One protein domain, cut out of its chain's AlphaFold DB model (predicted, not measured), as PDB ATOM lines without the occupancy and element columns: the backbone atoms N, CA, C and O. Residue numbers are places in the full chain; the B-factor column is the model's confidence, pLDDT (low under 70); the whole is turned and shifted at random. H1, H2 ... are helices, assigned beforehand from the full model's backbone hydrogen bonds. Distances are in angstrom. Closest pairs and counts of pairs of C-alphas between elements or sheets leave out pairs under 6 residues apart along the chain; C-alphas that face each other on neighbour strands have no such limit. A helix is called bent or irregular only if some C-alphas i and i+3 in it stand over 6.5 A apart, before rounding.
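This is residues 41 to 225 of the 227 residues of an uncharacterized protein of Lysobacter antibioticus (UniProt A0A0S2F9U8). Read this as two lobes of helices joined by H4: in one lobe the longest helix, H7, folds back on itself over H6, with H5, H1 and H8 beyond; in the other, the hairpin of H2 and H3 stands with H9, H10 and H11. H4 touches H1 and H8 of the first lobe and H2 and H9 of the second, while H10 and H7b lie far out at the two ends. The printed part has 185 residues with eleven named helices, H1 to H11 in chain order, and no named strand, and its class is all helix. It is compact, with a radius of gyration of the C-alphas of 18.3 A, and spans 52 by 43 by 24 A.

Begin with H7, residues 146 to 166, and find C-alpha 146 at (400.721, 556.054, 359.215). By its hydrogen bonds it was assigned as one helix, but it is bent: C-alphas 153 and 156 are 9.4 A apart, and its arms are H7a, residues 146 to 153, and H7b, residues 156 to 166. Before it come H6, residues 128 to 139, and H5, residues 115 to 126. Look next at H4, residues 98 to 112, 21.3 A long, and H8, residues 169 to 179. H1, residues 41 to 56, runs 22.5 A from C-alpha 41 at (368.603, 550.131, 340.307). H2 is residues 59 to 72, 19.8 A, and H3 is residues 83 to 95. H9, residues 181 to 197, is 25.9 A long and only just irregular, with C-alphas 182 and 185 6.9 A apart. H10 is residues 199 to 211. H11, residues 216 to 224, ends at C-alpha 224 (390.920, 574.871, 328.201) and is also only just irregular, with C-alphas 219 and 222 6.8 A apart.

Start at Arg 151 and Leu 159, whose C-alphas, 5.7 A apart, are the closest of H7a and H7b; the arms touch at a shallow tilt of 30 degrees, opposite ways. H6 touches H7b about perpendicular, at 84 degrees, closest at the C-alphas of Ala 129 and His 158, 4.8 A. H5 and H6 only just touch, with 3 pairs of C-alphas within 8 A, and only at the corner, closest at Tyr 124 and Gly 130, 5.3 A. H5 touches H1 at a shallow tilt of 22 degrees, the same way, closest at Leu 53 and Leu 122, 5.6 A. H5 touches H8 with residues 117 to 121 alone, closest at Glu 117 and Ile 170, 5.5 A. Now find Arg 51 and Ser 106, the closest C-alphas of H1 and H4 at 4.8 A; these helices touch at a steep tilt of 56 degrees. H4 touches H9 at a shallow tilt of 24 degrees, opposite ways, closest at Phe 101 and Asp 186, 5.1 A. H2 and H3 form a helical hairpin at a shallow tilt of 7 degrees, closest at Lys 64 and Phe 93, 6.4 A. H3 touches H10 at a steep tilt of 46 degrees, closest at Val 88 and Leu 205, 6.7 A. H9 touches H11, closest at Lys 192 and Ala 223, 4.2 A. H10 and H11, a helical hairpin, only just touch, with 3 pairs of C-alphas within 8 A, closest at Cys 209 and Cys 217, 5.6 A. Among the pairs that are apart are H6 and H9, and H7b and H10. Helix packing is mostly crossed: leaving out the pairs that touch only at the corner or at their ends, 4 of 14 pairs of touching helices stand at a shallow tilt. Every O i to N i+4 pair is within hydrogen-bond range in H1 to H6, H7a, H7b and H10; the counts are 6 of 7 in H8, 11 of 13 in H9 and 3 of 5 in H11.

The farthest C-alphas, those of Ala 157 and Gly 210, are 53.3 A apart. The printed part has no cut and no long link; H2 to H3 and H6 to H7 are short links and the others are tight. Look at residues 74 to 79 and at residues 210 to 215, of which 210 and 211 belong to H10: both stretches stand free. The mean pLDDT of the printed part is 83.9; it is under 70 at residues 41 to 42, 69 to 82, 84, 141 to 144, 179 to 183 and 222 to 225.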
ATOM      1  N   ALA A  41     368.882 549.581 338.981       67.75
ATOM      2  CA  ALA A  41     368.603 550.131 340.307       67.75
ATOM      3  C   ALA A  41     369.625 549.658 341.353       67.75
ATOM      4  O   ALA A  41     370.081 550.466 342.162       67.75
ATOM      5  N   GLN A  42     370.037 548.386 341.313       65.50
ATOM      6  CA  GLN A  42     371.107 547.855 342.164       65.50
ATOM      7  C   GLN A  42     372.463 548.481 341.827       65.50
ATOM      8  O   GLN A  42     373.212 548.834 342.736       65.50
ATOM      9  N   GLY A  43     372.762 548.683 340.541       73.25
ATOM     10  CA  GLY A  43     373.938 549.428 340.098       73.25
ATOM     11  C   GLY A  43     373.926 550.871 340.610       73.25
ATOM     12  O   GLY A  43     374.933 551.347 341.127       73.25
ATOM     13  N   GLY A  44     372.775 551.547 340.550       82.00
ATOM     14  CA  GLY A  44     372.601 552.899 341.087       82.00
ATOM     15  C   GLY A  44     372.778 552.982 342.606       82.00
ATOM     16  O   GLY A  44     373.474 553.877 343.088       82.00
ATOM     17  N   ALA A  45     372.209 552.035 343.356       88.25
ATOM     18  CA  ALA A  45     372.373 551.952 344.809       88.25
ATOM     19  C   ALA A  45     373.840 551.721 345.198       88.25
ATOM     20  O   ALA A  45     374.381 552.448 346.029       88.25
ATOM     21  N   ARG A  46     374.525 550.802 344.509       93.94
ATOM     22  CA  ARG A  46     375.942 550.517 344.762       93.94
ATOM     23  C   ARG A  46     376.842 551.717 344.486       93.94
ATOM     24  O   ARG A  46     377.765 551.980 345.250       93.94
ATOM     25  N   VAL A  47     376.576 552.471 343.416       96.06
ATOM     26  CA  VAL A  47     377.310 553.716 343.125       96.06
ATOM     27  C   VAL A  47     377.092 554.750 344.233       96.06
ATOM     28  O   VAL A  47     378.040 555.435 344.619       96.06
ATOM     29  N   ALA A  48     375.878 554.854 344.779       95.50
ATOM     30  CA  ALA A  48     375.595 555.755 345.893       95.50
ATOM     31  C   ALA A  48     376.360 555.360 347.170       95.50
ATOM     32  O   ALA A  48     376.949 556.229 347.814       95.50
ATOM     33  N   ASP A  49     376.432 554.068 347.494       97.19
ATOM     34  CA  ASP A  49     377.185 553.584 348.658       97.19
ATOM     35  C   ASP A  49     378.701 553.712 348.464       97.19
ATOM     36  O   ASP A  49     379.402 554.176 349.366       97.19
ATOM     37  N   ALA A  50     379.213 553.422 347.264       96.94
ATOM     38  CA  ALA A  50     380.608 553.677 346.902       96.94
ATOM     39  C   ALA A  50     380.957 555.169 347.033       96.94
ATOM     40  O   ALA A  50     382.009 555.533 347.561       96.94
ATOM     41  N   ARG A  51     380.052 556.063 346.615       96.81
ATOM     42  CA  ARG A  51     380.212 557.507 346.824       96.81
ATOM     43  C   ARG A  51     380.228 557.855 348.309       96.81
ATOM     44  O   ARG A  51     381.079 558.632 348.738       96.81
ATOM     45  N   GLN A  52     379.309 557.297 349.092       97.19
ATOM     46  CA  GLN A  52     379.254 557.530 350.531       97.19
ATOM     47  C   GLN A  52     380.533 557.056 351.231       97.19
ATOM     48  O   GLN A  52     381.005 557.722 352.156       97.19
ATOM     49  N   LEU A  53     381.113 555.944 350.782       97.00
ATOM     50  CA  LEU A  53     382.396 555.441 351.261       97.00
ATOM     51  C   LEU A  53     383.520 556.445 350.984       97.00
ATOM     52  O   LEU A  53     384.183 556.880 351.922       97.00
ATOM     53  N   LEU A  54     383.656 556.913 349.743       94.81
ATOM     54  CA  LEU A  54     384.675 557.903 349.367       94.81
ATOM     55  C   LEU A  54     384.512 559.242 350.107       94.81
ATOM     56  O   LEU A  54     385.504 559.872 350.476       94.81
ATOM     57  N   ILE A  55     383.271 559.667 350.373       94.69
ATOM     58  CA  ILE A  55     382.981 560.833 351.224       94.69
ATOM     59  C   ILE A  55     383.434 560.575 352.664       94.69
ATOM     60  O   ILE A  55     384.075 561.434 353.264       94.69
ATOM     61  N   THR A  56     383.133 559.395 353.211       95.25
ATOM     62  CA  THR A  56     383.521 559.008 354.580       95.25
ATOM     63  C   THR A  56     385.042 558.993 354.734       95.25
ATOM     64  O   THR A  56     385.561 559.482 355.733       95.25
ATOM     65  N   MET A  57     385.754 558.515 353.712       93.12
ATOM     66  CA  MET A  57     387.217 558.526 353.641       93.12
ATOM     67  C   MET A  57     387.809 559.915 353.363       93.12
ATOM     68  O   MET A  57     389.023 560.077 353.396       93.12
ATOM     69  N   ARG A  58     386.979 560.924 353.062       89.25
ATOM     70  CA  ARG A  58     387.410 562.266 352.631       89.25
ATOM     71  C   ARG A  58     388.345 562.222 351.416       89.25
ATOM     72  O   ARG A  58     389.261 563.034 351.299       89.25
ATOM     73  N   TYR A  59     388.079 561.304 350.485       87.19
ATOM     74  CA  TYR A  59     388.920 561.023 349.316       87.19
ATOM     75  C   TYR A  59     389.337 562.286 348.549       87.19
ATOM     76  O   TYR A  59     390.516 562.488 348.283       87.19
ATOM     77  N   ALA A  60     388.389 563.180 348.248       83.50
ATOM     78  CA  ALA A  60     388.681 564.397 347.493       83.50
ATOM     79  C   ALA A  60     389.655 565.342 348.220       83.50
ATOM     80  O   ALA A  60     390.436 566.039 347.577       83.50
ATOM     81  N   GLU A  61     389.627 565.375 349.552       81.94
ATOM     82  CA  GLU A  61     390.550 566.200 350.330       81.94
ATOM     83  C   GLU A  61     391.946 565.588 350.376       81.94
ATOM     84  O   GLU A  61     392.925 566.305 350.187       81.94
ATOM     85  N   ILE A  62     392.028 564.268 350.573       80.75
ATOM     86  CA  ILE A  62     393.289 563.519 350.528       80.75
ATOM     87  C   ILE A  62     393.949 563.706 349.159       80.75
ATOM     88  O   ILE A  62     395.133 564.028 349.087       80.75
ATOM     89  N   LEU A  63     393.171 563.603 348.076       80.31
ATOM     90  CA  LEU A  63     393.653 563.831 346.716       80.31
ATOM     91  C   LEU A  63     394.185 565.260 346.535       80.31
ATOM     92  O   LEU A  63     395.296 565.441 346.043       80.31
ATOM     93  N   LYS A  64     393.434 566.283 346.961       77.06
ATOM     94  CA  LYS A  64     393.874 567.687 346.868       77.06
ATOM     95  C   LYS A  64     395.153 567.958 347.659       77.06
ATOM     96  O   LYS A  64     396.019 568.697 347.188       77.06
ATOM     97  N   GLN A  65     395.277 567.371 348.847       76.06
ATOM     98  CA  GLN A  65     396.484 567.480 349.664       76.06
ATOM     99  C   GLN A  65     397.667 566.766 348.997       76.06
ATOM    100  O   GLN A  65     398.744 567.351 348.909       76.06
ATOM    101  N   GLY A  66     397.456 565.567 348.445       75.50
ATOM    102  CA  GLY A  66     398.463 564.833 347.673       75.50
ATOM    103  C   GLY A  66     398.940 565.599 346.437       75.50
ATOM    104  O   GLY A  66     400.142 565.763 346.251       75.50
ATOM    105  N   LEU A  67     398.016 566.151 345.643       73.69
ATOM    106  CA  LEU A  67     398.348 567.021 344.512       73.69
ATOM    107  C   LEU A  67     399.162 568.230 344.990       73.69
ATOM    108  O   LEU A  67     400.253 568.472 344.489       73.69
ATOM    109  N   SER A  68     398.709 568.932 346.029       71.00
ATOM    110  CA  SER A  68     399.455 570.074 346.579       71.00
ATOM    111  C   SER A  68     400.885 569.702 346.996       71.00
ATOM    112  O   SER A  68     401.808 570.471 346.741       71.00
ATOM    113  N   LEU A  69     401.084 568.517 347.587       69.94
ATOM    114  CA  LEU A  69     402.409 568.018 347.960       69.94
ATOM    115  C   LEU A  69     403.291 567.756 346.737       69.94
ATOM    116  O   LEU A  69     404.420 568.244 346.712       69.94
ATOM    117  N   VAL A  70     402.776 567.059 345.718       69.62
ATOM    118  CA  VAL A  70     403.510 566.770 344.472       69.62
ATOM    119  C   VAL A  70     403.990 568.056 343.801       69.62
ATOM    120  O   VAL A  70     405.140 568.130 343.385       69.62
ATOM    121  N   PHE A  71     403.148 569.090 343.748       65.25
ATOM    122  CA  PHE A  71     403.517 570.364 343.121       65.25
ATOM    123  C   PHE A  71     404.369 571.271 344.020       65.25
ATOM    124  O   PHE A  71     405.044 572.161 343.517       65.25
ATOM    125  N   SER A  72     404.378 571.046 345.336       64.81
ATOM    126  CA  SER A  72     405.249 571.783 346.265       64.81
ATOM    127  C   SER A  72     406.683 571.250 346.330       64.81
ATOM    128  O   SER A  72     407.557 571.930 346.869       64.81
ATOM    129  N   GLN A  73     406.939 570.041 345.818       59.94
ATOM    130  CA  GLN A  73     408.263 569.427 345.863       59.94
ATOM    131  C   GLN A  73     408.977 569.539 344.509       59.94
ATOM    132  O   GLN A  73     408.398 569.193 343.480       59.94
ATOM    133  N   PRO A  74     410.248 569.985 344.478       55.03
ATOM    134  CA  PRO A  74     411.027 569.969 343.249       55.03
ATOM    135  C   PRO A  74     411.241 568.516 342.806       55.03
ATOM    136  O   PRO A  74     411.759 567.696 343.569       55.03
ATOM    137  N   MET A  75     410.864 568.190 341.567       51.59
ATOM    138  CA  MET A  75     411.156 566.875 340.999       51.59
ATOM    139  C   MET A  75     412.682 566.699 340.911       51.59
ATOM    140  O   MET A  75     413.379 567.643 340.515       51.59
ATOM    141  N   PRO A  76     413.234 565.518 341.246       45.47
ATOM    142  CA  PRO A  76     414.669 565.276 341.152       45.47
ATOM    143  C   PRO A  76     415.175 565.552 339.728       45.47
ATOM    144  O   PRO A  76     414.745 564.904 338.778       45.47
ATOM    145  N   GLY A  77     416.081 566.522 339.575       49.78
ATOM    146  CA  GLY A  77     416.628 566.920 338.270       49.78
ATOM    147  C   GLY A  77     415.817 567.970 337.498       49.78
ATOM    148  O   GLY A  77     416.180 568.277 336.366       49.78
ATOM    149  N   SER A  78     414.763 568.538 338.092       54.03
ATOM    150  CA  SER A  78     414.067 569.723 337.568       54.03
ATOM    151  C   SER A  78     414.503 570.989 338.309       54.03
ATOM    152  O   SER A  78     414.802 570.941 339.504       54.03
ATOM    153  N   GLU A  79     414.550 572.124 337.608       54.31
ATOM    154  CA  GLU A  79     414.634 573.423 338.277       54.31
ATOM    155  C   GLU A  79     413.372 573.624 339.123       54.31
ATOM    156  O   GLU A  79     412.269 573.276 338.699       54.31
ATOM    157  N   ALA A  80     413.534 574.162 340.334       57.78
ATOM    158  CA  ALA A  80     412.391 574.517 341.161       57.78
ATOM    159  C   ALA A  80     411.504 575.501 340.385       57.78
ATOM    160  O   ALA A  80     411.989 576.521 339.892       57.78
ATOM    161  N   LEU A  81     410.211 575.189 340.273       62.94
ATOM    162  CA  LEU A  81     409.238 576.117 339.710       62.94
ATOM    163  C   LEU A  81     409.259 577.425 340.512       62.94
ATOM    164  O   LEU A  81     409.432 577.405 341.733       62.94
ATOM    165  N   SER A  82     409.077 578.556 339.827       66.50
ATOM    166  CA  SER A  82     408.955 579.852 340.494       66.50
ATOM    167  C   SER A  82     407.762 579.856 341.459       66.50
ATOM    168  O   SER A  82     406.765 579.160 341.245       66.50
ATOM    169  N   ASP A  83     407.832 580.681 342.506       70.81
ATOM    170  CA  ASP A  83     406.735 580.845 343.473       70.81
ATOM    171  C   ASP A  83     405.411 581.231 342.794       70.81
ATOM    172  O   ASP A  83     404.333 580.817 343.224       70.81
ATOM    173  N   GLU A  84     405.492 581.976 341.690       68.88
ATOM    174  CA  GLU A  84     404.351 582.357 340.859       68.88
ATOM    175  C   GLU A  84     403.694 581.138 340.188       68.88
ATOM    176  O   GLU A  84     402.473 580.983 340.251       68.88
ATOM    177  N   HIS A  85     404.484 580.215 339.629       71.50
ATOM    178  CA  HIS A  85     403.973 578.980 339.023       71.50
ATOM    179  C   HIS A  85     403.345 578.042 340.058       71.50
ATOM    180  O   HIS A  85     402.258 577.499 339.834       71.50
ATOM    181  N   ASN A  86     403.981 577.907 341.223       74.25
ATOM    182  CA  ASN A  86     403.418 577.147 342.339       74.25
ATOM    183  C   ASN A  86     402.090 577.764 342.813       74.25
ATOM    184  O   ASN A  86     401.159 577.035 343.160       74.25
ATOM    185  N   GLY A  87     401.973 579.095 342.770       81.88
ATOM    186  CA  GLY A  87     400.752 579.836 343.085       81.88
ATOM    187  C   GLY A  87     399.590 579.538 342.133       81.88
ATOM    188  O   GLY A  87     398.490 579.237 342.605       81.88
ATOM    189  N   VAL A  88     399.828 579.560 340.815       85.31
ATOM    190  CA  VAL A  88     398.796 579.248 339.802       85.31
ATOM    191  C   VAL A  88     398.299 577.811 339.960       85.31
ATOM    192  O   VAL A  88     397.090 577.573 340.014       85.31
ATOM    193  N   MET A  89     399.217 576.855 340.125       82.25
ATOM    194  CA  MET A  89     398.859 575.446 340.292       82.25
ATOM    195  C   MET A  89     398.096 575.185 341.587       82.25
ATOM    196  O   MET A  89     397.071 574.498 341.587       82.25
ATOM    197  N   LYS A  90     398.542 575.789 342.691       83.81
ATOM    198  CA  LYS A  90     397.835 575.719 343.968       83.81
ATOM    199  C   LYS A  90     396.415 576.276 343.856       83.81
ATOM    200  O   LYS A  90     395.473 575.628 344.309       83.81
ATOM    201  N   ARG A  91     396.255 577.448 343.233       87.12
ATOM    202  CA  ARG A  91     394.943 578.076 343.035       87.12
ATOM    203  C   ARG A  91     394.029 577.200 342.181       87.12
ATOM    204  O   ARG A  91     392.862 577.053 342.530       87.12
ATOM    205  N   LEU A  92     394.554 576.569 341.129       87.69
ATOM    206  CA  LEU A  92     393.799 575.597 340.339       87.69
ATOM    207  C   LEU A  92     393.258 574.463 341.216       87.69
ATOM    208  O   LEU A  92     392.054 574.207 341.199       87.69
ATOM    209  N   PHE A  93     394.106 573.813 342.017       85.38
ATOM    210  CA  PHE A  93     393.661 572.680 342.835       85.38
ATOM    211  C   PHE A  93     392.682 573.068 343.945       85.38
ATOM    212  O   PHE A  93     391.738 572.321 344.237       85.38
ATOM    213  N   ASP A  94     392.875 574.243 344.539       87.06
ATOM    214  CA  ASP A  94     391.960 574.780 345.542       87.06
ATOM    215  C   ASP A  94     390.569 575.035 344.919       87.06
ATOM    216  O   ASP A  94     389.561 574.628 345.508       87.06
ATOM    217  N   SER A  95     390.515 575.563 343.688       89.31
ATOM    218  CA  SER A  95     389.277 575.858 342.944       89.31
ATOM    219  C   SER A  95     388.560 574.633 342.356       89.31
ATOM    220  O   SER A  95     387.366 574.704 342.069       89.31
ATOM    221  N   MET A  96     389.237 573.494 342.187       89.12
ATOM    222  CA  MET A  96     388.637 572.277 341.621       89.12
ATOM    223  C   MET A  96     387.495 571.714 342.490       89.12
ATOM    224  O   MET A  96     387.724 571.369 343.656       89.12
ATOM    225  N   PRO A  97     386.262 571.548 341.977       90.31
ATOM    226  CA  PRO A  97     385.188 570.917 342.737       90.31
ATOM    227  C   PRO A  97     385.460 569.424 342.987       90.31
ATOM    228  O   PRO A  97     385.941 568.692 342.125       90.31
ATOM    229  N   ALA A  98     385.069 568.934 344.167       87.06
ATOM    230  CA  ALA A  98     385.207 567.521 344.539       87.06
ATOM    231  C   ALA A  98     384.269 566.575 343.759       87.06
ATOM    232  O   ALA A  98     384.503 565.370 343.722       87.06
ATOM    233  N   GLY A  99     383.196 567.114 343.167       89.62
ATOM    234  CA  GLY A  99     382.131 566.349 342.510       89.62
ATOM    235  C   GLY A  99     382.644 565.353 341.466       89.62
ATOM    236  O   GLY A  99     382.435 564.158 341.666       89.62
ATOM    237  N   PRO A 100     383.367 565.804 340.421       89.25
ATOM    238  CA  PRO A 100     383.883 564.919 339.376       89.25
ATOM    239  C   PRO A 100     384.764 563.778 339.900       89.25
ATOM    240  O   PRO A 100     384.563 562.636 339.500       89.25
ATOM    241  N   PHE A 101     385.654 564.049 340.862       86.38
ATOM    242  CA  PHE A 101     386.476 563.013 341.502       86.38
ATOM    243  C   PHE A 101     385.628 561.953 342.203       86.38
ATOM    244  O   PHE A 101     385.845 560.758 342.023       86.38
ATOM    245  N   LEU A 102     384.634 562.378 342.986       90.62
ATOM    246  CA  LEU A 102     383.751 561.455 343.698       90.62
ATOM    247  C   LEU A 102     382.831 560.684 342.739       90.62
ATOM    248  O   LEU A 102     382.547 559.512 342.979       90.62
ATOM    249  N   ASP A 103     382.355 561.311 341.662       90.69
ATOM    250  CA  ASP A 103     381.479 560.680 340.667       90.69
ATOM    251  C   ASP A 103     382.217 559.619 339.844       90.69
ATOM    252  O   ASP A 103     381.690 558.523 339.639       90.69
ATOM    253  N   GLY A 104     383.431 559.920 339.382       89.19
ATOM    254  CA  GLY A 104     384.252 558.974 338.632       89.19
ATOM    255  C   GLY A 104     384.719 557.809 339.498       89.19
ATOM    256  O   GLY A 104     384.465 556.646 339.167       89.19
ATOM    257  N   ALA A 105     385.319 558.111 340.653       90.44
ATOM    258  CA  ALA A 105     385.834 557.096 341.566       90.44
ATOM    259  C   ALA A 105     384.728 556.177 342.110       90.44
ATOM    260  O   ALA A 105     384.928 554.966 342.177       90.44
ATOM    261  N   SER A 106     383.538 556.705 342.430       93.81
ATOM    262  CA  SER A 106     382.424 555.868 342.912       93.81
ATOM    263  C   SER A 106     381.915 554.893 341.852       93.81
ATOM    264  O   SER A 106     381.622 553.743 342.178       93.81
ATOM    265  N   LYS A 107     381.861 555.303 340.578       92.25
ATOM    266  CA  LYS A 107     381.497 554.406 339.471       92.25
ATOM    267  C   LYS A 107     382.524 553.299 339.288       92.25
ATOM    268  O   LYS A 107     382.132 552.139 339.181       92.25
ATOM    269  N   ARG A 108     383.816 553.640 339.283       91.38
ATOM    270  CA  ARG A 108     384.897 552.651 339.149       91.38
ATOM    271  C   ARG A 108     384.903 551.670 340.322       91.38
ATOM    272  O   ARG A 108     384.963 550.465 340.101       91.38
ATOM    273  N   LEU A 109     384.730 552.167 341.548       93.25
ATOM    274  CA  LEU A 109     384.647 551.325 342.740       93.25
ATOM    275  C   LEU A 109     383.422 550.401 342.705       93.25
ATOM    276  O   LEU A 109     383.543 549.211 342.968       93.25
ATOM    277  N   ALA A 110     382.247 550.904 342.322       94.38
ATOM    278  CA  ALA A 110     381.040 550.080 342.210       94.38
ATOM    279  C   ALA A 110     381.130 549.010 341.099       94.38
ATOM    280  O   ALA A 110     380.432 547.995 341.163       94.38
ATOM    281  N   GLN A 111     381.969 549.232 340.081       92.56
ATOM    282  CA  GLN A 111     382.238 548.265 339.015       92.56
ATOM    283  C   GLN A 111     383.215 547.166 339.448       92.56
ATOM    284  O   GLN A 111     383.064 546.027 339.008       92.56
ATOM    285  N   SER A 112     384.197 547.485 340.297       92.31
ATOM    286  CA  SER A 112     385.207 546.523 340.757       92.31
ATOM    287  C   SER A 112     384.834 545.818 342.065       92.31
ATOM    288  O   SER A 112     385.323 544.715 342.324       92.31
ATOM    289  N   ALA A 113     383.959 546.409 342.884       94.31
ATOM    290  CA  ALA A 113     383.546 545.889 344.183       94.31
ATOM    291  C   ALA A 113     382.103 545.355 344.203       94.31
ATOM    292  O   ALA A 113     381.194 545.814 343.502       94.31
ATOM    293  N   THR A 114     381.888 544.365 345.060       95.62
ATOM    294  CA  THR A 114     380.573 543.868 345.462       95.62
ATOM    295  C   THR A 114     379.963 544.783 346.525       95.62
ATOM    296  O   THR A 114     380.660 545.557 347.177       95.62
ATOM    297  N   GLN A 115     378.649 544.676 346.743       96.12
ATOM    298  CA  GLN A 115     377.992 545.435 347.812       96.12
ATOM    299  C   GLN A 115     378.544 545.067 349.199       96.12
ATOM    300  O   GLN A 115     378.802 545.954 349.996       96.12
ATOM    301  N   ALA A 116     378.782 543.777 349.463       96.62
ATOM    302  CA  ALA A 116     379.294 543.317 350.754       96.62
ATOM    303  C   ALA A 116     380.676 543.908 351.078       96.62
ATOM    304  O   ALA A 116     380.928 544.294 352.212       96.62
ATOM    305  N   GLU A 117     381.540 544.030 350.069       97.62
ATOM    306  CA  GLU A 117     382.846 544.682 350.191       97.62
ATOM    307  C   GLU A 117     382.710 546.186 350.496       97.62
ATOM    308  O   GLU A 117     383.403 546.711 351.366       97.62
ATOM    309  N   ILE A 118     381.790 546.886 349.820       97.81
ATOM    310  CA  ILE A 118     381.518 548.309 350.087       97.81
ATOM    311  C   ILE A 118     380.959 548.501 351.505       97.81
ATOM    312  O   ILE A 118     381.390 549.414 352.212       97.81
ATOM    313  N   ASP A 119     380.043 547.635 351.938       97.38
ATOM    314  CA  ASP A 119     379.459 547.664 353.280       97.38
ATOM    315  C   ASP A 119     380.518 547.390 354.363       97.38
ATOM    316  O   ASP A 119     380.529 548.061 355.398       97.38
ATOM    317  N   GLU A 120     381.438 546.452 354.113       97.56
ATOM    318  CA  GLU A 120     382.577 546.146 354.985       97.56
ATOM    319  C   GLU A 120     383.499 547.362 355.154       97.56
ATOM    320  O   GLU A 120     383.784 547.775 356.283       97.56
ATOM    321  N   ALA A 121     383.896 548.004 354.051       97.62
ATOM    322  CA  ALA A 121     384.712 549.215 354.105       97.62
ATOM    323  C   ALA A 121     383.976 550.380 354.785       97.62
ATOM    324  O   ALA A 121     384.561 551.092 355.605       97.62
ATOM    325  N   LEU A 122     382.679 550.561 354.518       97.94
ATOM    326  CA  LEU A 122     381.862 551.563 355.210       97.94
ATOM    327  C   LEU A 122     381.819 551.317 356.719       97.94
ATOM    328  O   LEU A 122     381.933 552.273 357.491       97.94
ATOM    329  N   ALA A 123     381.653 550.066 357.149       97.69
ATOM    330  CA  ALA A 123     381.653 549.709 358.562       97.69
ATOM    331  C   ALA A 123     383.008 550.021 359.215       97.69
ATOM    332  O   ALA A 123     383.040 550.632 360.286       97.69
ATOM    333  N   TYR A 124     384.113 549.678 358.546       98.19
ATOM    334  CA  TYR A 124     385.461 549.963 359.030       98.19
ATOM    335  C   TYR A 124     385.723 551.469 359.174       98.19
ATOM    336  O   TYR A 124     386.035 551.941 360.272       98.19
ATOM    337  N   PHE A 125     385.524 552.244 358.102       97.38
ATOM    338  CA  PHE A 125     385.824 553.679 358.098       97.38
ATOM    339  C   PHE A 125     384.865 554.507 358.953       97.38
ATOM    340  O   PHE A 125     385.234 555.598 359.373       97.38
ATOM    341  N   ARG A 126     383.664 554.013 359.276       97.31
ATOM    342  CA  ARG A 126     382.789 554.638 360.289       97.31
ATOM    343  C   ARG A 126     383.180 554.277 361.726       97.31
ATOM    344  O   ARG A 126     382.782 554.982 362.652       97.31
ATOM    345  N   GLY A 127     383.928 553.194 361.922       97.19
ATOM    346  CA  GLY A 127     384.397 552.737 363.226       97.19
ATOM    347  C   GLY A 127     385.567 553.556 363.778       97.19
ATOM    348  O   GLY A 127     386.223 554.318 363.070       97.19
ATOM    349  N   ALA A 128     385.866 553.368 365.067       97.25
ATOM    350  CA  ALA A 128     386.931 554.105 365.756       97.25
ATOM    351  C   ALA A 128     388.327 553.866 365.149       97.25
ATOM    352  O   ALA A 128     389.120 554.804 365.046       97.25
ATOM    353  N   ALA A 129     388.616 552.632 364.720       95.88
ATOM    354  CA  ALA A 129     389.882 552.289 364.074       95.88
ATOM    355  C   ALA A 129     390.032 553.000 362.720       95.88
ATOM    356  O   ALA A 129     391.006 553.725 362.532       95.88
ATOM    357  N   GLY A 130     389.035 552.896 361.835       95.75
ATOM    358  CA  GLY A 130     389.067 553.568 360.536       95.75
ATOM    359  C   GLY A 130     389.091 555.095 360.644       95.75
ATOM    360  O   GLY A 130     389.835 555.751 359.924       95.75
ATOM    361  N   GLN A 131     388.375 555.692 361.604       96.06
ATOM    362  CA  GLN A 131     388.478 557.136 361.869       96.06
ATOM    363  C   GLN A 131     389.868 557.545 362.385       96.06
ATOM    364  O   GLN A 131     390.365 558.617 362.034       96.06
ATOM    365  N   THR A 132     390.522 556.693 363.185       95.31
ATOM    366  CA  THR A 132     391.912 556.916 363.621       95.31
ATOM    367  C   THR A 132     392.873 556.851 362.437       95.31
ATOM    368  O   THR A 132     393.732 557.721 362.305       95.31
ATOM    369  N   GLU A 133     392.706 555.864 361.556       92.88
ATOM    370  CA  GLU A 133     393.489 555.743 360.326       92.88
ATOM    371  C   GLU A 133     393.335 556.976 359.438       92.88
ATOM    372  O   GLU A 133     394.341 557.577 359.080       92.88
ATOM    373  N   LEU A 134     392.108 557.417 359.144       91.62
ATOM    374  CA  LEU A 134     391.872 558.600 358.307       91.62
ATOM    375  C   LEU A 134     392.499 559.867 358.903       91.62
ATOM    376  O   LEU A 134     393.054 560.693 358.175       91.62
ATOM    377  N   ALA A 135     392.443 560.021 360.230       90.19
ATOM    378  CA  ALA A 135     393.120 561.116 360.916       90.19
ATOM    379  C   ALA A 135     394.646 561.015 360.786       90.19
ATOM    380  O   ALA A 135     395.302 562.028 360.565       90.19
ATOM    381  N   CYS A 136     395.206 559.809 360.905       90.06
ATOM    382  CA  CYS A 136     396.634 559.577 360.735       90.06
ATOM    383  C   CYS A 136     397.091 559.824 359.303       90.06
ATOM    384  O   CYS A 136     398.013 560.604 359.128       90.06
ATOM    385  N   VAL A 137     396.410 559.260 358.299       86.56
ATOM    386  CA  VAL A 137     396.705 559.489 356.878       86.56
ATOM    387  C   VAL A 137     396.783 560.983 356.602       86.56
ATOM    388  O   VAL A 137     397.801 561.442 356.105       86.56
ATOM    389  N   ARG A 138     395.770 561.758 357.002       82.12
ATOM    390  CA  ARG A 138     395.758 563.213 356.804       82.12
ATOM    391  C   ARG A 138     396.956 563.910 357.453       82.12
ATOM    392  O   ARG A 138     397.530 564.817 356.861       82.12
ATOM    393  N   ASP A 139     397.303 563.515 358.671       81.12
ATOM    394  CA  ASP A 139     398.364 564.168 359.433       81.12
ATOM    395  C   ASP A 139     399.771 563.723 358.977       81.12
ATOM    396  O   ASP A 139     400.742 564.438 359.222       81.12
ATOM    397  N   THR A 140     399.887 562.573 358.304       73.06
ATOM    398  CA  THR A 140     401.149 561.989 357.817       73.06
ATOM    399  C   THR A 140     401.248 561.940 356.293       73.06
ATOM    400  O   THR A 140     402.080 561.206 355.761       73.06
ATOM    401  N   LEU A 141     400.415 562.683 355.557       68.38
ATOM    402  CA  LEU A 141     400.518 562.753 354.098       68.38
ATOM    403  C   LEU A 141     401.926 563.235 353.711       68.38
ATOM    404  O   LEU A 141     402.303 564.374 353.977       68.38
ATOM    405  N   GLY A 142     402.711 562.336 353.112       54.66
ATOM    406  CA  GLY A 142     404.113 562.580 352.757       54.66
ATOM    407  C   GLY A 142     405.161 562.037 353.740       54.66
ATOM    408  O   GLY A 142     406.349 562.227 353.489       54.66
ATOM    409  N   THR A 143     404.777 561.334 354.814       58.03
ATOM    410  CA  THR A 143     405.711 560.625 355.713       58.03
ATOM    411  C   THR A 143     405.340 559.138 355.863       58.03
ATOM    412  O   THR A 143     404.161 558.792 355.899       58.03
ATOM    413  N   PRO A 144     406.314 558.212 355.977       56.00
ATOM    414  CA  PRO A 144     406.073 556.759 355.958       56.00
ATOM    415  C   PRO A 144     405.438 556.170 357.240       56.00
ATOM    416  O   PRO A 144     405.539 554.971 357.486       56.00
ATOM    417  N   THR A 145     404.799 556.977 358.089       78.25
ATOM    418  CA  THR A 145     404.547 556.637 359.503       78.25
ATOM    419  C   THR A 145     403.072 556.452 359.874       78.25
ATOM    420  O   THR A 145     402.745 556.484 361.059       78.25
ATOM    421  N   THR A 146     402.161 556.232 358.919       85.62
ATOM    422  CA  THR A 146     400.721 556.054 359.215       85.62
ATOM    423  C   THR A 146     400.477 554.954 360.258       85.62
ATOM    424  O   THR A 146     399.708 555.156 361.196       85.62
ATOM    425  N   LEU A 147     401.181 553.820 360.159       88.31
ATOM    426  CA  LEU A 147     401.062 552.708 361.115       88.31
ATOM    427  C   LEU A 147     401.534 553.074 362.526       88.31
ATOM    428  O   LEU A 147     400.922 552.649 363.508       88.31
ATOM    429  N   ASP A 148     402.605 553.858 362.634       90.12
ATOM    430  CA  ASP A 148     403.109 554.316 363.928       90.12
ATOM    431  C   ASP A 148     402.152 555.341 364.540       90.12
ATOM    432  O   ASP A 148     401.794 555.204 365.707       90.12
ATOM    433  N   CYS A 149     401.608 556.259 363.734       91.44
ATOM    434  CA  CYS A 149     400.554 557.173 364.174       91.44
ATOM    435  C   CYS A 149     399.318 556.419 364.693       91.44
ATOM    436  O   CYS A 149     398.783 556.760 365.752       91.44
ATOM    437  N   ILE A 150     398.870 555.371 363.988       93.31
ATOM    438  CA  ILE A 150     397.731 554.550 364.428       93.31
ATOM    439  C   ILE A 150     398.050 553.880 365.764       93.31
ATOM    440  O   ILE A 150     397.214 553.908 366.669       93.31
ATOM    441  N   ARG A 151     399.254 553.312 365.917       93.12
ATOM    442  CA  ARG A 151     399.679 552.680 367.172       93.12
ATOM    443  C   ARG A 151     399.729 553.688 368.321       93.12
ATOM    444  O   ARG A 151     399.254 553.379 369.409       93.12
ATOM    445  N   GLU A 152     400.266 554.880 368.089       93.19
ATOM    446  CA  GLU A 152     400.390 555.934 369.102       93.19
ATOM    447  C   GLU A 152     399.031 556.494 369.539       93.19
ATOM    448  O   GLU A 152     398.810 556.719 370.729       93.19
ATOM    449  N   ARG A 153     398.105 556.703 368.595       93.44
ATOM    450  CA  ARG A 153     396.796 557.318 368.876       93.44
ATOM    451  C   ARG A 153     395.727 556.321 369.302       93.44
ATOM    452  O   ARG A 153     394.893 556.641 370.144       93.44
ATOM    453  N   GLY A 154     395.719 555.146 368.684       91.62
ATOM    454  CA  GLY A 154     394.678 554.131 368.834       91.62
ATOM    455  C   GLY A 154     395.106 552.885 369.609       91.62
ATOM    456  O   GLY A 154     394.270 552.041 369.935       91.62
ATOM    457  N   GLY A 155     396.399 552.749 369.907       96.25
ATOM    458  CA  GLY A 155     396.955 551.563 370.549       96.25
ATOM    459  C   GLY A 155     396.956 550.324 369.647       96.25
ATOM    460  O   GLY A 155     396.588 550.351 368.470       96.25
ATOM    461  N   GLU A 156     397.360 549.193 370.229       96.88
ATOM    462  CA  GLU A 156     397.510 547.931 369.494       96.88
ATOM    463  C   GLU A 156     396.173 547.401 368.949       96.88
ATOM    464  O   GLU A 156     396.143 546.791 367.886       96.88
ATOM    465  N   ALA A 157     395.052 547.682 369.622       96.81
ATOM    466  CA  ALA A 157     393.729 547.262 369.161       96.81
ATOM    467  C   ALA A 157     393.346 547.909 367.818       96.81
ATOM    468  O   ALA A 157     392.842 547.229 366.926       96.81
ATOM    469  N   HIS A 158     393.616 549.209 367.644       96.62
ATOM    470  CA  HIS A 158     393.340 549.895 366.379       96.62
ATOM    471  C   HIS A 158     394.315 549.446 365.287       96.62
ATOM    472  O   HIS A 158     393.899 549.251 364.149       96.62
ATOM    473  N   LEU A 159     395.584 549.206 365.637       95.31
ATOM    474  CA  LEU A 159     396.562 548.663 364.694       95.31
ATOM    475  C   LEU A 159     396.174 547.259 364.203       95.31
ATOM    476  O   LEU A 159     396.314 546.964 363.018       95.31
ATOM    477  N   GLN A 160     395.674 546.393 365.087       97.19
ATOM    478  CA  GLN A 160     395.184 545.066 364.709       97.19
ATOM    479  C   GLN A 160     393.939 545.146 363.825       97.19
ATOM    480  O   GLN A 160     393.863 544.419 362.839       97.19
ATOM    481  N   ALA A 161     393.000 546.045 364.134       97.00
ATOM    482  CA  ALA A 161     391.825 546.272 363.294       97.00
ATOM    483  C   ALA A 161     392.209 546.781 361.896       97.00
ATOM    484  O   ALA A 161     391.684 546.276 360.909       97.00
ATOM    485  N   HIS A 162     393.164 547.714 361.807       95.06
ATOM    486  CA  HIS A 162     393.705 548.182 360.531       95.06
ATOM    487  C   HIS A 162     394.365 547.050 359.743       95.06
ATOM    488  O   HIS A 162     394.048 546.858 358.579       95.06
ATOM    489  N   ARG A 163     395.227 546.243 360.377       95.06
ATOM    490  CA  ARG A 163     395.851 545.085 359.715       95.06
ATOM    491  C   ARG A 163     394.817 544.080 359.223       95.06
ATOM    492  O   ARG A 163     394.940 543.597 358.112       95.06
ATOM    493  N   ALA A 164     393.792 543.786 360.021       96.06
ATOM    494  CA  ALA A 164     392.717 542.895 359.596       96.06
ATOM    495  C   ALA A 164     391.958 543.459 358.385       96.06
ATOM    496  O   ALA A 164     391.650 542.706 357.468       96.06
ATOM    497  N   PHE A 165     391.704 544.771 358.365       96.38
ATOM    498  CA  PHE A 165     391.096 545.444 357.220       96.38
ATOM    499  C   PHE A 165     392.014 545.466 355.986       96.38
ATOM    500  O   PHE A 165     391.535 545.248 354.878       96.38
ATOM    501  N   ALA A 166     393.323 545.652 356.163       92.44
ATOM    502  CA  ALA A 166     394.306 545.657 355.077       92.44
ATOM    503  C   ALA A 166     394.405 544.313 354.332       92.44
ATOM    504  O   ALA A 166     394.783 544.274 353.169       92.44
ATOM    505  N   GLU A 167     394.011 543.212 354.972       93.81
ATOM    506  CA  GLU A 167     393.940 541.888 354.339       93.81
ATOM    507  C   GLU A 167     392.602 541.639 353.607       93.81
ATOM    508  O   GLU A 167     392.380 540.558 353.055       93.81
ATOM    509  N   THR A 168     391.674 542.606 353.606       94.31
ATOM    510  CA  THR A 168     390.368 542.455 352.947       94.31
ATOM    511  C   THR A 168     390.460 542.714 351.437       94.31
ATOM    512  O   THR A 168     391.230 543.564 350.987       94.31
ATOM    513  N   PRO A 169     389.631 542.050 350.605       94.19
ATOM    514  CA  PRO A 169     389.621 542.286 349.159       94.19
ATOM    515  C   PRO A 169     389.284 543.727 348.748       94.19
ATOM    516  O   PRO A 169     389.683 544.162 347.666       94.19
ATOM    517  N   ILE A 170     388.534 544.461 349.577       94.75
ATOM    518  CA  ILE A 170     388.134 545.840 349.284       94.75
ATOM    519  C   ILE A 170     389.285 546.832 349.450       94.75
ATOM    520  O   ILE A 170     389.303 547.830 348.732       94.75
ATOM    521  N   GLU A 171     390.265 546.565 350.318       92.44
ATOM    522  CA  GLU A 171     391.397 547.475 350.518       92.44
ATOM    523  C   GLU A 171     392.221 547.626 349.234       92.44
ATOM    524  O   GLU A 171     392.402 548.750 348.762       92.44
ATOM    525  N   ASN A 172     392.566 546.514 348.575       88.62
ATOM    526  CA  ASN A 172     393.309 546.548 347.312       88.62
ATOM    527  C   ASN A 172     392.573 547.365 346.236       88.62
ATOM    528  O   ASN A 172     393.176 548.167 345.525       88.62
ATOM    529  N   LYS A 173     391.245 547.214 346.150       92.31
ATOM    530  CA  LYS A 173     390.410 547.961 345.196       92.31
ATOM    531  C   LYS A 173     390.378 549.448 345.530       92.31
ATOM    532  O   LYS A 173     390.430 550.274 344.625       92.31
ATOM    533  N   LEU A 174     390.308 549.809 346.813       90.38
ATOM    534  CA  LEU A 174     390.425 551.204 347.244       90.38
ATOM    535  C   LEU A 174     391.803 551.770 346.872       90.38
ATOM    536  O   LEU A 174     391.866 552.882 346.348       90.38
ATOM    537  N   GLY A 175     392.876 550.997 347.057       84.00
ATOM    538  CA  GLY A 175     394.229 551.336 346.614       84.00
ATOM    539  C   GLY A 175     394.309 551.617 345.112       84.00
ATOM    540  O   GLY A 175     394.814 552.665 344.714       84.00
ATOM    541  N   GLU A 176     393.738 550.755 344.269       84.56
ATOM    542  CA  GLU A 176     393.703 550.937 342.808       84.56
ATOM    543  C   GLU A 176     392.937 552.199 342.380       84.56
ATOM    544  O   GLU A 176     393.389 552.933 341.499       84.56
ATOM    545  N   ILE A 177     391.804 552.495 343.029       84.12
ATOM    546  CA  ILE A 177     391.037 553.727 342.780       84.12
ATOM    547  C   ILE A 177     391.834 554.980 343.169       84.12
ATOM    548  O   ILE A 177     391.667 556.030 342.541       84.12
ATOM    549  N   MET A 178     392.690 554.881 344.189       73.12
ATOM    550  CA  MET A 178     393.535 555.981 344.660       73.12
ATOM    551  C   MET A 178     394.842 556.134 343.865       73.12
ATOM    552  O   MET A 178     395.328 557.256 343.750       73.12
ATOM    553  N   ALA A 179     395.402 555.047 343.325       67.12
ATOM    554  CA  ALA A 179     396.727 555.026 342.697       67.12
ATOM    555  C   ALA A 179     396.718 555.021 341.157       67.12
ATOM    556  O   ALA A 179     397.736 555.351 340.553       67.12
ATOM    557  N   GLY A 180     395.626 554.608 340.508       56.38
ATOM    558  CA  GLY A 180     395.617 554.398 339.058       56.38
ATOM    559  C   GLY A 180     395.461 555.670 338.216       56.38
ATOM    560  O   GLY A 180     394.763 556.604 338.611       56.38
ATOM    561  N   ASP A 181     395.958 555.615 336.971       53.75
ATOM    562  CA  ASP A 181     395.808 556.611 335.879       53.75
ATOM    563  C   ASP A 181     394.342 556.990 335.552       53.75
ATOM    564  O   ASP A 181     394.039 557.876 334.757       53.75
ATOM    565  N   SER A 182     393.386 556.314 336.187       53.00
ATOM    566  CA  SER A 182     391.946 556.528 336.051       53.00
ATOM    567  C   SER A 182     391.437 557.885 336.566       53.00
ATOM    568  O   SER A 182     390.259 558.197 336.383       53.00
ATOM    569  N   GLY A 183     392.302 558.679 337.207       68.62
ATOM    570  CA  GLY A 183     391.988 560.006 337.738       68.62
ATOM    571  C   GLY A 183     392.075 561.148 336.722       68.62
ATOM    572  O   GLY A 183     391.496 562.201 336.980       68.62
ATOM    573  N   ASP A 184     392.721 560.962 335.565       76.00
ATOM    574  CA  ASP A 184     392.975 562.059 334.612       76.00
ATOM    575  C   ASP A 184     391.689 562.648 334.024       76.00
ATOM    576  O   ASP A 184     391.559 563.863 333.878       76.00
ATOM    577  N   ALA A 185     390.698 561.802 333.729       78.75
ATOM    578  CA  ALA A 185     389.399 562.255 333.233       78.75
ATOM    579  C   ALA A 185     388.617 563.033 334.305       78.75
ATOM    580  O   ALA A 185     387.990 564.051 334.001       78.75
ATOM    581  N   ASP A 186     388.681 562.581 335.559       84.38
ATOM    582  CA  ASP A 186     388.029 563.249 336.688       84.38
ATOM    583  C   ASP A 186     388.715 564.588 336.991       84.38
ATOM    584  O   ASP A 186     388.048 565.595 337.248       84.38
ATOM    585  N   PHE A 187     390.046 564.605 336.891       82.75
ATOM    586  CA  PHE A 187     390.879 565.792 337.003       82.75
ATOM    587  C   PHE A 187     390.548 566.805 335.908       82.75
ATOM    588  O   PHE A 187     390.225 567.946 336.225       82.75
ATOM    589  N   ALA A 188     390.542 566.394 334.637       84.31
ATOM    590  CA  ALA A 188     390.212 567.270 333.516       84.31
ATOM    591  C   ALA A 188     388.785 567.830 333.628       84.31
ATOM    592  O   ALA A 188     388.567 569.021 333.402       84.31
ATOM    593  N   ALA A 189     387.812 567.008 334.036       87.38
ATOM    594  CA  ALA A 189     386.441 567.456 334.264       87.38
ATOM    595  C   ALA A 189     386.340 568.466 335.421       87.38
ATOM    596  O   ALA A 189     385.624 569.462 335.312       87.38
ATOM    597  N   SER A 190     387.065 568.237 336.519       88.62
ATOM    598  CA  SER A 190     387.094 569.159 337.658       88.62
ATOM    599  C   SER A 190     387.810 570.468 337.325       88.62
ATOM    600  O   SER A 190     387.283 571.547 337.596       88.62
ATOM    601  N   ALA A 191     388.962 570.389 336.659       88.75
ATOM    602  CA  ALA A 191     389.701 571.550 336.192       88.75
ATOM    603  C   ALA A 191     388.859 572.386 335.224       88.75
ATOM    604  O   ALA A 191     388.767 573.594 335.403       88.75
ATOM    605  N   LYS A 192     388.157 571.755 334.274       88.75
ATOM    606  CA  LYS A 192     387.241 572.459 333.368       88.75
ATOM    607  C   LYS A 192     386.219 573.299 334.131       88.75
ATOM    608  O   LYS A 192     386.099 574.490 333.874       88.75
ATOM    609  N   LEU A 193     385.539 572.701 335.111       90.62
ATOM    610  CA  LEU A 193     384.557 573.418 335.928       90.62
ATOM    611  C   LEU A 193     385.186 574.566 336.731       90.62
ATOM    612  O   LEU A 193     384.558 575.610 336.880       90.62
ATOM    613  N   ALA A 194     386.410 574.394 337.236       91.00
ATOM    614  CA  ALA A 194     387.128 575.455 337.940       91.00
ATOM    615  C   ALA A 194     387.472 576.633 337.013       91.00
ATOM    616  O   ALA A 194     387.285 577.787 337.389       91.00
ATOM    617  N   LEU A 195     387.932 576.346 335.794       90.38
ATOM    618  CA  LEU A 195     388.317 577.356 334.806       90.38
ATOM    619  C   LEU A 195     387.105 578.094 334.220       90.38
ATOM    620  O   LEU A 195     387.162 579.307 334.032       90.38
ATOM    621  N   GLU A 196     385.987 577.397 334.000       89.81
ATOM    622  CA  GLU A 196     384.717 578.014 333.582       89.81
ATOM    623  C   GLU A 196     384.184 579.014 334.624       89.81
ATOM    624  O   GLU A 196     383.505 579.979 334.271       89.81
ATOM    625  N   GLN A 197     384.499 578.802 335.906       90.12
ATOM    626  CA  GLN A 197     384.065 579.657 337.015       90.12
ATOM    627  C   GLN A 197     385.052 580.789 337.335       90.12
ATOM    628  O   GLN A 197     384.662 581.763 337.982       90.12
ATOM    629  N   ASP A 198     386.301 580.695 336.872       92.88
ATOM    630  CA  ASP A 198     387.357 581.677 337.129       92.88
ATOM    631  C   ASP A 198     388.152 582.004 335.846       92.88
ATOM    632  O   ASP A 198     389.228 581.450 335.595       92.88
ATOM    633  N   PRO A 199     387.661 582.957 335.028       90.38
ATOM    634  CA  PRO A 199     388.338 583.364 333.795       90.38
ATOM    635  C   PRO A 199     389.733 583.969 334.012       90.38
ATOM    636  O   PRO A 199     390.560 583.955 333.099       90.38
ATOM    637  N   ALA A 200     390.008 584.523 335.200       91.31
ATOM    638  CA  ALA A 200     391.330 585.057 335.521       91.31
ATOM    639  C   ALA A 200     392.334 583.913 335.710       91.31
ATOM    640  O   ALA A 200     393.410 583.945 335.112       91.31
ATOM    641  N   LEU A 201     391.939 582.871 336.447       90.44
ATOM    642  CA  LEU A 201     392.720 581.643 336.584       90.44
ATOM    643  C   LEU A 201     392.939 580.949 335.231       90.44
ATOM    644  O   LEU A 201     394.045 580.489 334.969       90.44
ATOM    645  N   ALA A 202     391.933 580.916 334.350       89.12
ATOM    646  CA  ALA A 202     392.095 580.374 332.997       89.12
ATOM    647  C   ALA A 202     393.184 581.105 332.203       89.12
ATOM    648  O   ALA A 202     394.057 580.468 331.618       89.12
ATOM    649  N   LYS A 203     393.201 582.441 332.255       88.38
ATOM    650  CA  LYS A 203     394.237 583.244 331.593       88.38
ATOM    651  C   LYS A 203     395.631 583.028 332.194       88.38
ATOM    652  O   LYS A 203     396.611 582.977 331.452       88.38
ATOM    653  N   GLU A 204     395.729 582.934 333.519       88.88
ATOM    654  CA  GLU A 204     396.985 582.636 334.225       88.88
ATOM    655  C   GLU A 204     397.525 581.252 333.832       88.88
ATOM    656  O   GLU A 204     398.709 581.102 333.528       88.88
ATOM    657  N   LEU A 205     396.640 580.254 333.766       86.69
ATOM    658  CA  LEU A 205     396.983 578.887 333.388       86.69
ATOM    659  C   LEU A 205     397.377 578.769 331.906       86.69
ATOM    660  O   LEU A 205     398.316 578.043 331.583       86.69
ATOM    661  N   ASP A 206     396.724 579.506 331.006       86.94
ATOM    662  CA  ASP A 206     397.109 579.577 329.591       86.94
ATOM    663  C   ASP A 206     398.519 580.155 329.418       86.94
ATOM    664  O   ASP A 206     399.326 579.612 328.658       86.94
ATOM    665  N   ALA A 207     398.845 581.226 330.150       85.81
ATOM    666  CA  ALA A 207     400.188 581.800 330.145       85.81
ATOM    667  C   ALA A 207     401.225 580.794 330.670       85.81
ATOM    668  O   ALA A 207     402.263 580.592 330.036       85.81
ATOM    669  N   TYR A 208     400.907 580.105 331.771       84.00
ATOM    670  CA  TYR A 208     401.750 579.051 332.333       84.00
ATOM    671  C   TYR A 208     402.013 577.919 331.326       84.00
ATOM    672  O   TYR A 208     403.172 577.578 331.067       84.00
ATOM    673  N   CYS A 209     400.959 577.378 330.708       84.69
ATOM    674  CA  CYS A 209     401.053 576.277 329.750       84.69
ATOM    675  C   CYS A 209     401.697 576.676 328.415       84.69
ATOM    676  O   CYS A 209     402.304 575.831 327.755       84.69
ATOM    677  N   GLY A 210     401.629 577.954 328.030       83.06
ATOM    678  CA  GLY A 210     402.383 578.492 326.897       83.06
ATOM    679  C   GLY A 210     403.899 578.470 327.124       83.06
ATOM    680  O   GLY A 210     404.659 578.275 326.175       83.06
ATOM    681  N   SER A 211     404.344 578.628 328.373       78.31
ATOM    682  CA  SER A 211     405.761 578.556 328.755       78.31
ATOM    683  C   SER A 211     406.234 577.146 329.134       78.31
ATOM    684  O   SER A 211     407.432 576.884 329.065       78.31
ATOM    685  N   HIS A 212     405.319 576.234 329.485       74.44
ATOM    686  CA  HIS A 212     405.628 574.870 329.946       74.44
ATOM    687  C   HIS A 212     404.748 573.830 329.231       74.44
ATOM    688  O   HIS A 212     403.823 573.275 329.830       74.44
ATOM    689  N   PRO A 213     404.993 573.562 327.937       75.56
ATOM    690  CA  PRO A 213     404.198 572.598 327.188       75.56
ATOM    691  C   PRO A 213     404.457 571.161 327.668       75.56
ATOM    692  O   PRO A 213     405.599 570.776 327.916       75.56
ATOM    693  N   GLY A 214     403.400 570.346 327.718       71.38
ATOM    694  CA  GLY A 214     403.468 568.930 328.089       71.38
ATOM    695  C   GLY A 214     402.887 568.609 329.470       71.38
ATOM    696  O   GLY A 214     402.428 569.489 330.198       71.38
ATOM    697  N   GLY A 215     402.901 567.325 329.839       72.06
ATOM    698  CA  GLY A 215     402.514 566.857 331.175       72.06
ATOM    699  C   GLY A 215     401.096 567.285 331.560       72.06
ATOM    700  O   GLY A 215     400.139 567.025 330.834       72.06
ATOM    701  N   LEU A 216     400.958 567.986 332.686       71.31
ATOM    702  CA  LEU A 216     399.661 568.458 333.172       71.31
ATOM    703  C   LEU A 216     398.944 569.383 332.177       71.31
ATOM    704  O   LEU A 216     397.723 569.328 332.053       71.31
ATOM    705  N   CYS A 217     399.690 570.198 331.430       79.19
ATOM    706  CA  CYS A 217     399.105 571.072 330.419       79.19
ATOM    707  C   CYS A 217     398.484 570.279 329.259       79.19
ATOM    708  O   CYS A 217     397.527 570.752 328.656       79.19
ATOM    709  N   ASP A 218     398.941 569.054 328.974       75.56
ATOM    710  CA  ASP A 218     398.272 568.187 327.994       75.56
ATOM    711  C   ASP A 218     396.948 567.625 328.526       75.56
ATOM    712  O   ASP A 218     395.973 567.551 327.778       75.56
ATOM    713  N   VAL A 219     396.887 567.304 329.821       71.75
ATOM    714  CA  VAL A 219     395.659 566.849 330.501       71.75
ATOM    715  C   VAL A 219     394.634 567.983 330.630       71.75
ATOM    716  O   VAL A 219     393.428 567.743 330.601       71.75
ATOM    717  N   LEU A 220     395.101 569.231 330.733       73.81
ATOM    718  CA  LEU A 220     394.266 570.430 330.858       73.81
ATOM    719  C   LEU A 220     393.802 571.004 329.511       73.81
ATOM    720  O   LEU A 220     392.816 571.737 329.487       73.81
ATOM    721  N   LYS A 221     394.415 570.637 328.378       71.88
ATOM    722  CA  LYS A 221     393.974 571.087 327.039       71.88
ATOM    723  C   LYS A 221     392.480 570.843 326.764       71.88
ATOM    724  O   LYS A 221     391.822 571.770 326.299       71.88
ATOM    725  N   PRO A 222     391.893 569.665 327.064       65.38
ATOM    726  CA  PRO A 222     390.447 569.449 326.939       65.38
ATOM    727  C   PRO A 222     389.598 570.330 327.868       65.38
ATOM    728  O   PRO A 222     388.431 570.578 327.572       65.38
ATOM    729  N   ALA A 223     390.165 570.783 328.989       60.16
ATOM    730  CA  ALA A 223     389.521 571.693 329.931       60.16
ATOM    731  C   ALA A 223     389.617 573.168 329.493       60.16
ATOM    732  O   ALA A 223     388.708 573.939 329.780       60.16
ATOM    733  N   GLN A 224     390.687 573.538 328.778       59.50
ATOM    734  CA  GLN A 224     390.920 574.871 328.201       59.50
ATOM    735  C   GLN A 224     390.259 575.067 326.831       59.50
ATOM    736  O   GLN A 224     390.049 576.201 326.403       59.50
ATOM    737  N   ALA A 225     389.928 573.980 326.129       58.69
ATOM    738  CA  ALA A 225     389.141 574.035 324.908       58.69
ATOM    739  C   ALA A 225     387.727 574.545 325.236       58.69
ATOM    740  O   ALA A 225     386.838 573.783 325.626       58.69
TER     741      ALA A 225